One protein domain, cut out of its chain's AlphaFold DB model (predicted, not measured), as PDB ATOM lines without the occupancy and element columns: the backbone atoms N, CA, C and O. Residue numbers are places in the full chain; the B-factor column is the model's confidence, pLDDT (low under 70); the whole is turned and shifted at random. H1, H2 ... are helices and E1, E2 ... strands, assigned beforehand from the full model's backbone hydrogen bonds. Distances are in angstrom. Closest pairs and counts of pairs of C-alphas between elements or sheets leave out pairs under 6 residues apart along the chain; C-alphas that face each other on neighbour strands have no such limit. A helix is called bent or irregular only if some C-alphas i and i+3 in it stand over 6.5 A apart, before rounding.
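This is residues 5 to 80 of the 85 residues of an uncharacterized protein of Chloroflexi bacterium (UniProt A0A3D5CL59). Two strongly twisted antiparallel sheets, E1 E2 E6 E7 and E3 E4 E5, follow one another along the longest axis and are only partly face to face, with their strands crossed. The larger sheet is curled, with E2 bending sharply from E1's side to E6's, and the one short helix, H1, grazes it just before E6. The printed part has 76 residues with one named helix and seven named strands, in the order E1 E2 E3 E4 E5 H1 E6 E7; the sheet orders are E1 - E2 - E6 - E7 and E3 - E4 - E5, and the class is mostly strand. It is only just loose, close to compact, with a radius of gyration of the C-alphas of 13.9 A, and it spans 42 by 28 by 21 A, only just elongated.

Begin in the larger sheet with E2, residues 15 to 25, and follow it 23.4 A from C-alpha 15 at (19.328, 10.174, 108.908) to C-alpha 25 at (-2.965, 3.237, 109.946). Beside it look for E1, residues 5 to 9, and E6, residues 65 to 70, 16.7 A long. E7, residues 75 to 79, ends at C-alpha 79 at (4.494, 8.174, 110.352). In the other sheet find E3, residues 31 to 36, 14.7 A; E4, residues 41 to 48, 19.7 A; and E5, residues 53 to 56. H1 takes residues 59 to 64.

Look first at E2, which bends by 89 degrees at residue 21; its pairing is staggered, with E1 over residues 15 to 19 and with E6 over 19 to 25. Toward E1, a hairpin with E2, find N 6 and O 18 at 2.9 A; toward E6, N 21 and O 68 at 2.8 A. E6 and E7 form a hairpin, with N 67 and O 78 at 2.7 A. E3 E4 E5 is a meander, each strand the antiparallel neighbour of the one before: N 32 and O 45 are 2.8 A apart, N 46 and O 55 2.9 A. The two sheets form a sandwich, two sheets face to face, their strands at 66 degrees; the closest C-alphas of E2 and E3 are Ser 24 and Val 31, 5.6 A. H1 only grazes the larger sheet with residues 61 to 64; it is irregular, C-alphas 60 and 63 being 7.3 A apart, with 0 of 2 O i to N i+4 pairs within hydrogen-bond range and 2 of 3 O i to N i+3 pairs.

The two C-alphas farthest apart, those of Glu 14 and Lys 50, are 42.3 A apart. The printed part has no cut, and its links are tight. Mean pLDDT of the printed part is 93.3; look for values under 70 at residues 39 to 40.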
ATOM      1  N   SER A   5      12.005   5.485  97.334       95.94
ATOM      2  CA  SER A   5      12.969   5.646  98.420       95.94
ATOM      3  C   SER A   5      12.637   6.896  99.226       95.94
ATOM      4  O   SER A   5      12.467   7.966  98.647       95.94
ATOM      5  N   VAL A   6      12.601   6.770 100.548       96.38
ATOM      6  CA  VAL A   6      12.361   7.875 101.486       96.38
ATOM      7  C   VAL A   6      13.514   7.999 102.472       96.38
ATOM      8  O   VAL A   6      14.193   7.008 102.750       96.38
ATOM      9  N   SER A   7      13.712   9.205 103.007       97.06
ATOM     10  CA  SER A   7      14.644   9.477 104.103       97.06
ATOM     11  C   SER A   7      13.897   9.937 105.354       97.06
ATOM     12  O   SER A   7      12.922  10.682 105.248       97.06
ATOM     13  N   PHE A   8      14.369   9.522 106.526       96.44
ATOM     14  CA  PHE A   8      13.784   9.839 107.833       96.44
ATOM     15  C   PHE A   8      14.859   9.775 108.931       96.44
ATOM     16  O   PHE A   8      15.988   9.338 108.676       96.44
ATOM     17  N   MET A   9      14.526  10.232 110.138       96.44
ATOM     18  CA  MET A   9      15.382  10.076 111.319       96.44
ATOM     19  C   MET A   9      15.013   8.788 112.047       96.44
ATOM     20  O   MET A   9      13.851   8.597 112.390       96.44
ATOM     21  N   ASN A  10      15.985   7.912 112.289       92.38
ATOM     22  CA  ASN A  10      15.756   6.723 113.109       92.38
ATOM     23  C   ASN A  10      15.723   7.068 114.612       92.38
ATOM     24  O   ASN A  10      15.990   8.200 115.024       92.38
ATOM     25  N   GLU A  11      15.462   6.061 115.449       90.19
ATOM     26  CA  GLU A  11      15.445   6.187 116.917       90.19
ATOM     27  C   GLU A  11      16.769   6.718 117.517       90.19
ATOM     28  O   GLU A  11      16.780   7.330 118.586       90.19
ATOM     29  N   TYR A  12      17.888   6.550 116.805       93.31
ATOM     30  CA  TYR A  12      19.219   7.025 117.197       93.31
ATOM     31  C   TYR A  12      19.525   8.446 116.701       93.31
ATOM     32  O   TYR A  12      20.652   8.912 116.850       93.31
ATOM     33  N   HIS A  13      18.535   9.152 116.144       92.94
ATOM     34  CA  HIS A  13      18.696  10.474 115.532       92.94
ATOM     35  C   HIS A  13      19.715  10.483 114.381       92.94
ATOM     36  O   HIS A  13      20.389  11.484 114.128       92.94
ATOM     37  N   GLU A  14      19.800   9.384 113.638       94.31
ATOM     38  CA  GLU A  14      20.571   9.291 112.406       94.31
ATOM     39  C   GLU A  14      19.636   9.388 111.201       94.31
ATOM     40  O   GLU A  14      18.576   8.755 111.160       94.31
ATOM     41  N   ARG A  15      20.047  10.148 110.181       95.56
ATOM     42  CA  ARG A  15      19.328  10.174 108.908       95.56
ATOM     43  C   ARG A  15      19.603   8.881 108.153       95.56
ATOM     44  O   ARG A  15      20.740   8.612 107.764       95.56
ATOM     45  N   VAL A  16      18.550   8.121 107.900       95.25
ATOM     46  CA  VAL A  16      18.596   6.873 107.139       95.25
ATOM     47  C   VAL A  16      17.645   6.943 105.948       95.25
ATOM     48  O   VAL A  16      16.780   7.816 105.880       95.25
ATOM     49  N   SER A  17      17.825   6.025 104.999       96.00
ATOM     50  CA  SER A  17      16.956   5.901 103.829       96.00
ATOM     51  C   SER A  17      16.573   4.446 103.587       96.00
ATOM     52  O   SER A  17      17.348   3.527 103.871       96.00
ATOM     53  N   GLY A  18      15.393   4.240 103.012       96.50
ATOM     54  CA  GLY A  18      14.877   2.921 102.664       96.50
ATOM     55  C   GLY A  18      13.731   2.998 101.663       96.50
ATOM     56  O   GLY A  18      13.274   4.082 101.305       96.50
ATOM     57  N   THR A  19      13.274   1.842 101.191       97.69
ATOM     58  CA  THR A  19      12.194   1.745 100.200       97.69
ATOM     59  C   THR A  19      10.861   1.486 100.885       97.69
ATOM     60  O   THR A  19      10.753   0.542 101.663       97.69
ATOM     61  N   VAL A  20       9.829   2.264 100.561       97.25
ATOM     62  CA  VAL A  20       8.478   2.042 101.099       97.25
ATOM     63  C   VAL A  20       7.905   0.733 100.547       97.25
ATOM     64  O   VAL A  20       7.713   0.603  99.336       97.25
ATOM     65  N   THR A  21       7.615  -0.230 101.418       97.31
ATOM     66  CA  THR A  21       7.040  -1.541 101.066       97.31
ATOM     67  C   THR A  21       5.572  -1.672 101.441       97.31
ATOM     68  O   THR A  21       4.864  -2.469 100.827       97.31
ATOM     69  N   GLY A  22       5.090  -0.864 102.385       96.38
ATOM     70  CA  GLY A  22       3.720  -0.937 102.876       96.38
ATOM     71  C   GLY A  22       3.197   0.388 103.417       96.38
ATOM     72  O   GLY A  22       3.946   1.335 103.652       96.38
ATOM     73  N   ILE A  23       1.881   0.439 103.603       97.25
ATOM     74  CA  ILE A  23       1.152   1.544 104.227       97.25
ATOM     75  C   ILE A  23       0.089   0.963 105.156       97.25
ATOM     76  O   ILE A  23      -0.577  -0.010 104.805       97.25
ATOM     77  N   SER A  24      -0.078   1.568 106.326       97.50
ATOM     78  CA  SER A  24      -1.083   1.178 107.309       97.50
ATOM     79  C   SER A  24      -1.529   2.396 108.132       97.50
ATOM     80  O   SER A  24      -1.158   3.537 107.835       97.50
ATOM     81  N   SER A  25      -2.412   2.181 109.106       97.56
ATOM     82  CA  SER A  25      -2.965   3.237 109.946       97.56
ATOM     83  C   SER A  25      -3.335   2.748 111.338       97.56
ATOM     84  O   SER A  25      -3.912   1.676 111.486       97.56
ATOM     85  N   ASP A  26      -3.111   3.596 112.341       97.19
ATOM     86  CA  ASP A  26      -3.584   3.360 113.714       97.19
ATOM     87  C   ASP A  26      -5.102   3.571 113.860       97.19
ATOM     88  O   ASP A  26      -5.705   3.232 114.880       97.19
ATOM     89  N   ARG A  27      -5.744   4.173 112.851       96.88
ATOM     90  CA  ARG A  27      -7.154   4.597 112.887       96.88
ATOM     91  C   ARG A  27      -8.060   3.831 111.929       96.88
ATOM     92  O   ARG A  27      -9.268   3.776 112.163       96.88
ATOM     93  N   PHE A  28      -7.522   3.307 110.831       96.88
ATOM     94  CA  PHE A  28      -8.301   2.672 109.769       96.88
ATOM     95  C   PHE A  28      -7.823   1.242 109.512       96.88
ATOM     96  O   PHE A  28      -6.640   1.030 109.283       96.88
ATOM     97  N   ASP A  29      -8.763   0.295 109.454       94.31
ATOM     98  CA  ASP A  29      -8.460  -1.136 109.284       94.31
ATOM     99  C   ASP A  29      -7.735  -1.486 107.968       94.31
ATOM    100  O   ASP A  29      -6.974  -2.445 107.920       94.31
ATOM    101  N   ASP A  30      -8.025  -0.772 106.875       96.94
ATOM    102  CA  ASP A  30      -7.475  -1.054 105.542       96.94
ATOM    103  C   ASP A  30      -7.202   0.261 104.813       96.94
ATOM    104  O   ASP A  30      -8.113   1.080 104.618       96.94
ATOM    105  N   VAL A  31      -5.940   0.451 104.427       96.88
ATOM    106  CA  VAL A  31      -5.419   1.652 103.780       96.88
ATOM    107  C   VAL A  31      -4.597   1.276 102.552       96.88
ATOM    108  O   VAL A  31      -3.827   0.320 102.560       96.88
ATOM    109  N   LYS A  32      -4.735   2.064 101.483       95.12
ATOM    110  CA  LYS A  32      -3.971   1.929 100.238       95.12
ATOM    111  C   LYS A  32      -3.468   3.272  99.739       95.12
ATOM    112  O   LYS A  32      -4.122   4.300  99.918       95.12
ATOM    113  N   TRP A  33      -2.339   3.246  99.035       92.88
ATOM    114  CA  TRP A  33      -1.886   4.377  98.229       92.88
ATOM    115  C   TRP A  33      -2.560   4.310  96.859       92.88
ATOM    116  O   TRP A  33      -2.299   3.381  96.098       92.88
ATOM    117  N   LEU A  34      -3.443   5.259  96.545       91.88
ATOM    118  CA  LEU A  34      -4.159   5.287  95.265       91.88
ATOM    119  C   LEU A  34      -3.886   6.594  94.530       91.88
ATOM    120  O   LEU A  34      -3.811   7.660  95.147       91.88
ATOM    121  N   VAL A  35      -3.776   6.487  93.208       85.94
ATOM    122  CA  VAL A  35      -3.708   7.615  92.278       85.94
ATOM    123  C   VAL A  35      -5.135   7.992  91.879       85.94
ATOM    124  O   VAL A  35      -5.925   7.123  91.509       85.94
ATOM    125  N   MET A  36      -5.480   9.270  92.001       75.56
ATOM    126  CA  MET A  36      -6.777   9.828  91.619       75.56
ATOM    127  C   MET A  36      -6.651  10.632  90.321       75.56
ATOM    128  O   MET A  36      -5.648  11.307  90.099       75.56
ATOM    129  N   GLY A  37      -7.704  10.591  89.499       70.12
ATOM    130  CA  GLY A  37      -7.799  11.364  88.259       70.12
ATOM    131  C   GLY A  37      -6.862  10.883  87.149       70.12
ATOM    132  O   GLY A  37      -6.543   9.703  87.040       70.12
ATOM    133  N   ASP A  38      -6.428  11.833  86.336       74.25
ATOM    134  CA  ASP A  38      -5.467  11.767  85.230       74.25
ATOM    135  C   ASP A  38      -4.007  11.535  85.667       74.25
ATOM    136  O   ASP A  38      -3.088  11.610  84.857       74.25
ATOM    137  N   GLY A  39      -3.789  11.154  86.929       63.97
ATOM    138  CA  GLY A  39      -2.485  10.722  87.431       63.97
ATOM    139  C   GLY A  39      -1.806  11.710  88.376       63.97
ATOM    140  O   GLY A  39      -0.784  11.368  88.962       63.97
ATOM    141  N   GLU A  40      -2.365  12.909  88.558       60.69
ATOM    142  CA  GLU A  40      -1.652  14.009  89.220       60.69
ATOM    143  C   GLU A  40      -1.684  13.966  90.753       60.69
ATOM    144  O   GLU A  40      -0.811  14.542  91.399       60.69
ATOM    145  N   MET A  41      -2.647  13.271  91.370       71.44
ATOM    146  CA  MET A  41      -2.771  13.259  92.832       71.44
ATOM    147  C   MET A  41      -2.830  11.842  93.399       71.44
ATOM    148  O   MET A  41      -3.867  11.178  93.376       71.44
ATOM    149  N   ALA A  42      -1.713  11.392  93.971       85.44
ATOM    150  CA  ALA A  42      -1.617  10.132  94.699       85.44
ATOM    151  C   ALA A  42      -1.617  10.380  96.215       85.44
ATOM    152  O   ALA A  42      -0.819  11.171  96.712       85.44
ATOM    153  N   ARG A  43      -2.508   9.714  96.960       91.75
ATOM    154  CA  ARG A  43      -2.622   9.883  98.424       91.75
ATOM    155  C   ARG A  43      -3.144   8.625  99.133       91.75
ATOM    156  O   ARG A  43      -3.733   7.757  98.477       91.75
ATOM    157  N   PRO A  44      -3.012   8.539 100.468       95.31
ATOM    158  CA  PRO A  44      -3.643   7.490 101.263       95.31
ATOM    159  C   PRO A  44      -5.174   7.512 101.168       95.31
ATOM    160  O   PRO A  44      -5.818   8.563 101.284       95.31
ATOM    161  N   HIS A  45      -5.761   6.332 100.997       96.19
ATOM    162  CA  HIS A  45      -7.199   6.091 101.015       96.19
ATOM    163  C   HIS A  45      -7.521   4.947 101.961       96.19
ATOM    164  O   HIS A  45      -6.818   3.944 101.957       96.19
ATOM    165  N   TYR A  46      -8.620   5.061 102.700       97.44
ATOM    166  CA  TYR A  46      -9.090   4.001 103.583       97.44
ATOM    167  C   TYR A  46     -10.363   3.342 103.051       97.44
ATOM    168  O   TYR A  46     -11.174   3.985 102.371       97.44
ATOM    169  N   TRP A  47     -10.567   2.067 103.377       97.56
ATOM    170  CA  TRP A  47     -11.794   1.354 103.034       97.56
ATOM    171  C   TRP A  47     -12.976   1.838 103.885       97.56
ATOM    172  O   TRP A  47     -13.041   1.635 105.099       97.56
ATOM    173  N   SER A  48     -13.973   2.449 103.248       96.19
ATOM    174  CA  SER A  48     -15.222   2.817 103.914       96.19
ATOM    175  C   SER A  48     -16.208   1.658 103.865       96.19
ATOM    176  O   SER A  48     -16.864   1.448 102.846       96.19
ATOM    177  N   LYS A  49     -16.414   0.962 104.990       95.19
ATOM    178  CA  LYS A  49     -17.433  -0.104 105.099       95.19
ATOM    179  C   LYS A  49     -18.841   0.388 104.718       95.19
ATOM    180  O   LYS A  49     -19.595  -0.339 104.081       95.19
ATOM    181  N   LYS A  50     -19.172   1.648 105.040       95.75
ATOM    182  CA  LYS A  50     -20.469   2.277 104.715       95.75
ATOM    183  C   LYS A  50     -20.656   2.502 103.215       95.75
ATOM    184  O   LYS A  50     -21.733   2.236 102.696       95.75
ATOM    185  N   LYS A  51     -19.635   3.031 102.533       95.88
ATOM    186  CA  LYS A  51     -19.701   3.320 101.090       95.88
ATOM    187  C   LYS A  51     -19.256   2.139 100.219       95.88
ATOM    188  O   LYS A  51     -19.410   2.215  99.009       95.88
ATOM    189  N   LYS A  52     -18.709   1.080 100.830       96.69
ATOM    190  CA  LYS A  52     -18.097  -0.085 100.172       96.69
ATOM    191  C   LYS A  52     -17.087   0.318  99.090       96.69
ATOM    192  O   LYS A  52     -17.087  -0.230  97.995       96.69
ATOM    193  N   THR A  53     -16.273   1.329  99.388       95.81
ATOM    194  CA  THR A  53     -15.252   1.848  98.472       95.81
ATOM    195  C   THR A  53     -14.125   2.532  99.242       95.81
ATOM    196  O   THR A  53     -14.304   2.910 100.407       95.81
ATOM    197  N   TYR A  54     -12.980   2.717  98.585       95.44
ATOM    198  CA  TYR A  54     -11.869   3.502  99.113       95.44
ATOM    199  C   TYR A  54     -12.159   4.993  98.984       95.44
ATOM    200  O   TYR A  54     -12.580   5.476  97.934       95.44
ATOM    201  N   ILE A  55     -11.924   5.730 100.066       94.50
ATOM    202  CA  ILE A  55     -12.077   7.184 100.101       94.50
ATOM    203  C   ILE A  55     -10.826   7.840 100.685       94.50
ATOM    204  O   ILE A  55     -10.157   7.233 101.523       94.50
ATOM    205  N   PRO A  56     -10.489   9.062 100.243       95.06
ATOM    206  CA  PRO A  56      -9.265   9.725 100.667       95.06
ATOM    207  C   PRO A  56      -9.251   9.969 102.179       95.06
ATOM    208  O   PRO A  56     -10.246  10.422 102.755       95.06
ATOM    209  N   VAL A  57      -8.109   9.697 102.814       95.88
ATOM    210  CA  VAL A  57      -7.866  10.014 104.232       95.88
ATOM    211  C   VAL A  57      -7.867  11.528 104.401       95.88
ATOM    212  O   VAL A  57      -7.130  12.210 103.699       95.88
ATOM    213  N   LYS A  58      -8.692  12.079 105.294       95.06
ATOM    214  CA  LYS A  58      -8.786  13.536 105.506       95.06
ATOM    215  C   LYS A  58      -7.515  14.080 106.162       95.06
ATOM    216  O   LYS A  58      -6.880  13.366 106.923       95.06
ATOM    217  N   GLU A  59      -7.200  15.357 105.943       94.56
ATOM    218  CA  GLU A  59      -5.995  16.003 106.500       94.56
ATOM    219  C   GLU A  59      -5.880  15.850 108.019       94.56
ATOM    220  O   GLU A  59      -4.846  15.434 108.523       94.56
ATOM    221  N   LYS A  60      -6.982  16.076 108.743       95.19
ATOM    222  CA  LYS A  60      -7.044  15.914 110.205       95.19
ATOM    223  C   LYS A  60      -6.749  14.497 110.718       95.19
ATOM    224  O   LYS A  60      -6.589  14.321 111.916       95.19
ATOM    225  N   ASP A  61      -6.811  13.500 109.836       96.62
ATOM    226  CA  ASP A  61      -6.581  12.089 110.143       96.62
ATOM    227  C   ASP A  61      -5.274  11.594 109.472       96.62
ATOM    228  O   ASP A  61      -4.986  10.404 109.501       96.62
ATOM    229  N   MET A  62      -4.494  12.474 108.822       95.50
ATOM    230  CA  MET A  62      -3.299  12.087 108.059       95.50
ATOM    231  C   MET A  62      -2.145  11.639 108.961       95.50
ATOM    232  O   MET A  62      -1.380  10.758 108.584       95.50
ATOM    233  N   ASN A  63      -2.062  12.193 110.171       96.75
ATOM    234  CA  ASN A  63      -1.083  11.809 111.188       96.75
ATOM    235  C   ASN A  63      -1.282  10.381 111.720       96.75
ATOM    236  O   ASN A  63      -0.422   9.864 112.415       96.75
ATOM    237  N   SER A  64      -2.403   9.726 111.405       97.19
ATOM    238  CA  SER A  64      -2.605   8.324 111.767       97.19
ATOM    239  C   SER A  64      -2.008   7.358 110.742       97.19
ATOM    240  O   SER A  64      -2.156   6.153 110.915       97.19
ATOM    241  N   ILE A  65      -1.468   7.857 109.625       97.88
ATOM    242  CA  ILE A  65      -0.938   7.044 108.531       97.88
ATOM    243  C   ILE A  65       0.552   6.829 108.746       97.88
ATOM    244  O   ILE A  65       1.305   7.793 108.887       97.88
ATOM    245  N   TYR A  66       0.973   5.570 108.688       97.44
ATOM    246  CA  TYR A  66       2.374   5.192 108.773       97.44
ATOM    247  C   TYR A  66       2.775   4.271 107.618       97.44
ATOM    248  O   TYR A  66       1.950   3.601 106.985       97.44
ATOM    249  N   LEU A  67       4.063   4.296 107.310       97.25
ATOM    250  CA  LEU A  67       4.715   3.586 106.226       97.25
ATOM    251  C   LEU A  67       5.567   2.466 106.806       97.25
ATOM    252  O   LEU A  67       6.244   2.654 107.811       97.25
ATOM    253  N   GLU A  68       5.574   1.327 106.125       97.56
ATOM    254  CA  GLU A  68       6.594   0.302 106.317       97.56
ATOM    255  C   GLU A  68       7.731   0.582 105.331       97.56
ATOM    256  O   GLU A  68       7.512   0.640 104.114       97.56
ATOM    257  N   VAL A  69       8.939   0.778 105.850       97.62
ATOM    258  CA  VAL A  69      10.118   1.165 105.079       97.62
ATOM    259  C   VAL A  69      11.193   0.100 105.224       97.62
ATOM    260  O   VAL A  69      11.723  -0.148 106.303       97.62
ATOM    261  N   LYS A  70      11.558  -0.526 104.108       97.56
ATOM    262  CA  LYS A  70      12.628  -1.514 104.049       97.56
ATOM    263  C   LYS A  70      13.989  -0.829 103.970       97.56
ATOM    264  O   LYS A  70      14.364  -0.294 102.923       97.56
ATOM    265  N   GLY A  71      14.745  -0.896 105.060       93.50
ATOM    266  CA  GLY A  71      16.157  -0.537 105.103       93.50
ATOM    267  C   GLY A  71      17.072  -1.671 104.622       93.50
ATOM    268  O   GLY A  71      16.645  -2.668 104.036       93.50
ATOM    269  N   LYS A  72      18.378  -1.544 104.892       89.44
ATOM    270  CA  LYS A  72      19.379  -2.559 104.497       89.44
ATOM    271  C   LYS A  72      19.266  -3.871 105.279       89.44
ATOM    272  O   LYS A  72      19.594  -4.924 104.740       89.44
ATOM    273  N   LYS A  73      18.890  -3.798 106.558       89.19
ATOM    274  CA  LYS A  73      18.896  -4.940 107.493       89.19
ATOM    275  C   LYS A  73      17.545  -5.193 108.155       89.19
ATOM    276  O   LYS A  73      17.243  -6.338 108.467       89.19
ATOM    277  N   PHE A  74      16.765  -4.145 108.373       91.44
ATOM    278  CA  PHE A  74      15.511  -4.174 109.113       91.44
ATOM    279  C   PHE A  74      14.457  -3.343 108.382       91.44
ATOM    280  O   PHE A  74      14.772  -2.618 107.432       91.44
ATOM    281  N   TYR A  75      13.214  -3.520 108.814       95.56
ATOM    282  CA  TYR A  75      12.098  -2.677 108.424       95.56
ATOM    283  C   TYR A  75      11.846  -1.674 109.540       95.56
ATOM    284  O   TYR A  75      11.843  -2.051 110.711       95.56
ATOM    285  N   ASP A  76      11.614  -0.432 109.148       96.50
ATOM    286  CA  ASP A  76      11.221   0.658 110.024       96.50
ATOM    287  C   ASP A  76       9.755   1.006 109.758       96.50
ATOM    288  O   ASP A  76       9.271   0.899 108.626       96.50
ATOM    289  N   PHE A  77       9.046   1.423 110.804       96.50
ATOM    290  CA  PHE A  77       7.680   1.920 110.703       96.50
ATOM    291  C   PHE A  77       7.680   3.384 111.109       96.50
ATOM    292  O   PHE A  77       8.021   3.696 112.246       96.50
ATOM    293  N   ILE A  78       7.328   4.262 110.172       96.88
ATOM    294  CA  ILE A  78       7.383   5.715 110.370       96.88
ATOM    295  C   ILE A  78       6.056   6.349 109.995       96.88
ATOM    296  O   ILE A  78       5.435   5.959 109.003       96.88
ATOM    297  N   TYR A  79       5.617   7.345 110.747       97.25
ATOM    298  CA  TYR A  79       4.494   8.174 110.352       97.25
ATOM    299  C   TYR A  79       4.821   8.945 109.075       97.25
ATOM    300  O   TYR A  79       5.963   9.305 108.792       97.25
ATOM    301  N   LEU A  80       3.789   9.220 108.278       94.94
ATOM    302  CA  LEU A  80       3.950   9.923 107.006       94.94
ATOM    303  C   LEU A  80       4.595  11.313 107.181       94.94
ATOM    304  O   LEU A  80       5.300  11.773 106.287       94.94
TER     305      LEU A  80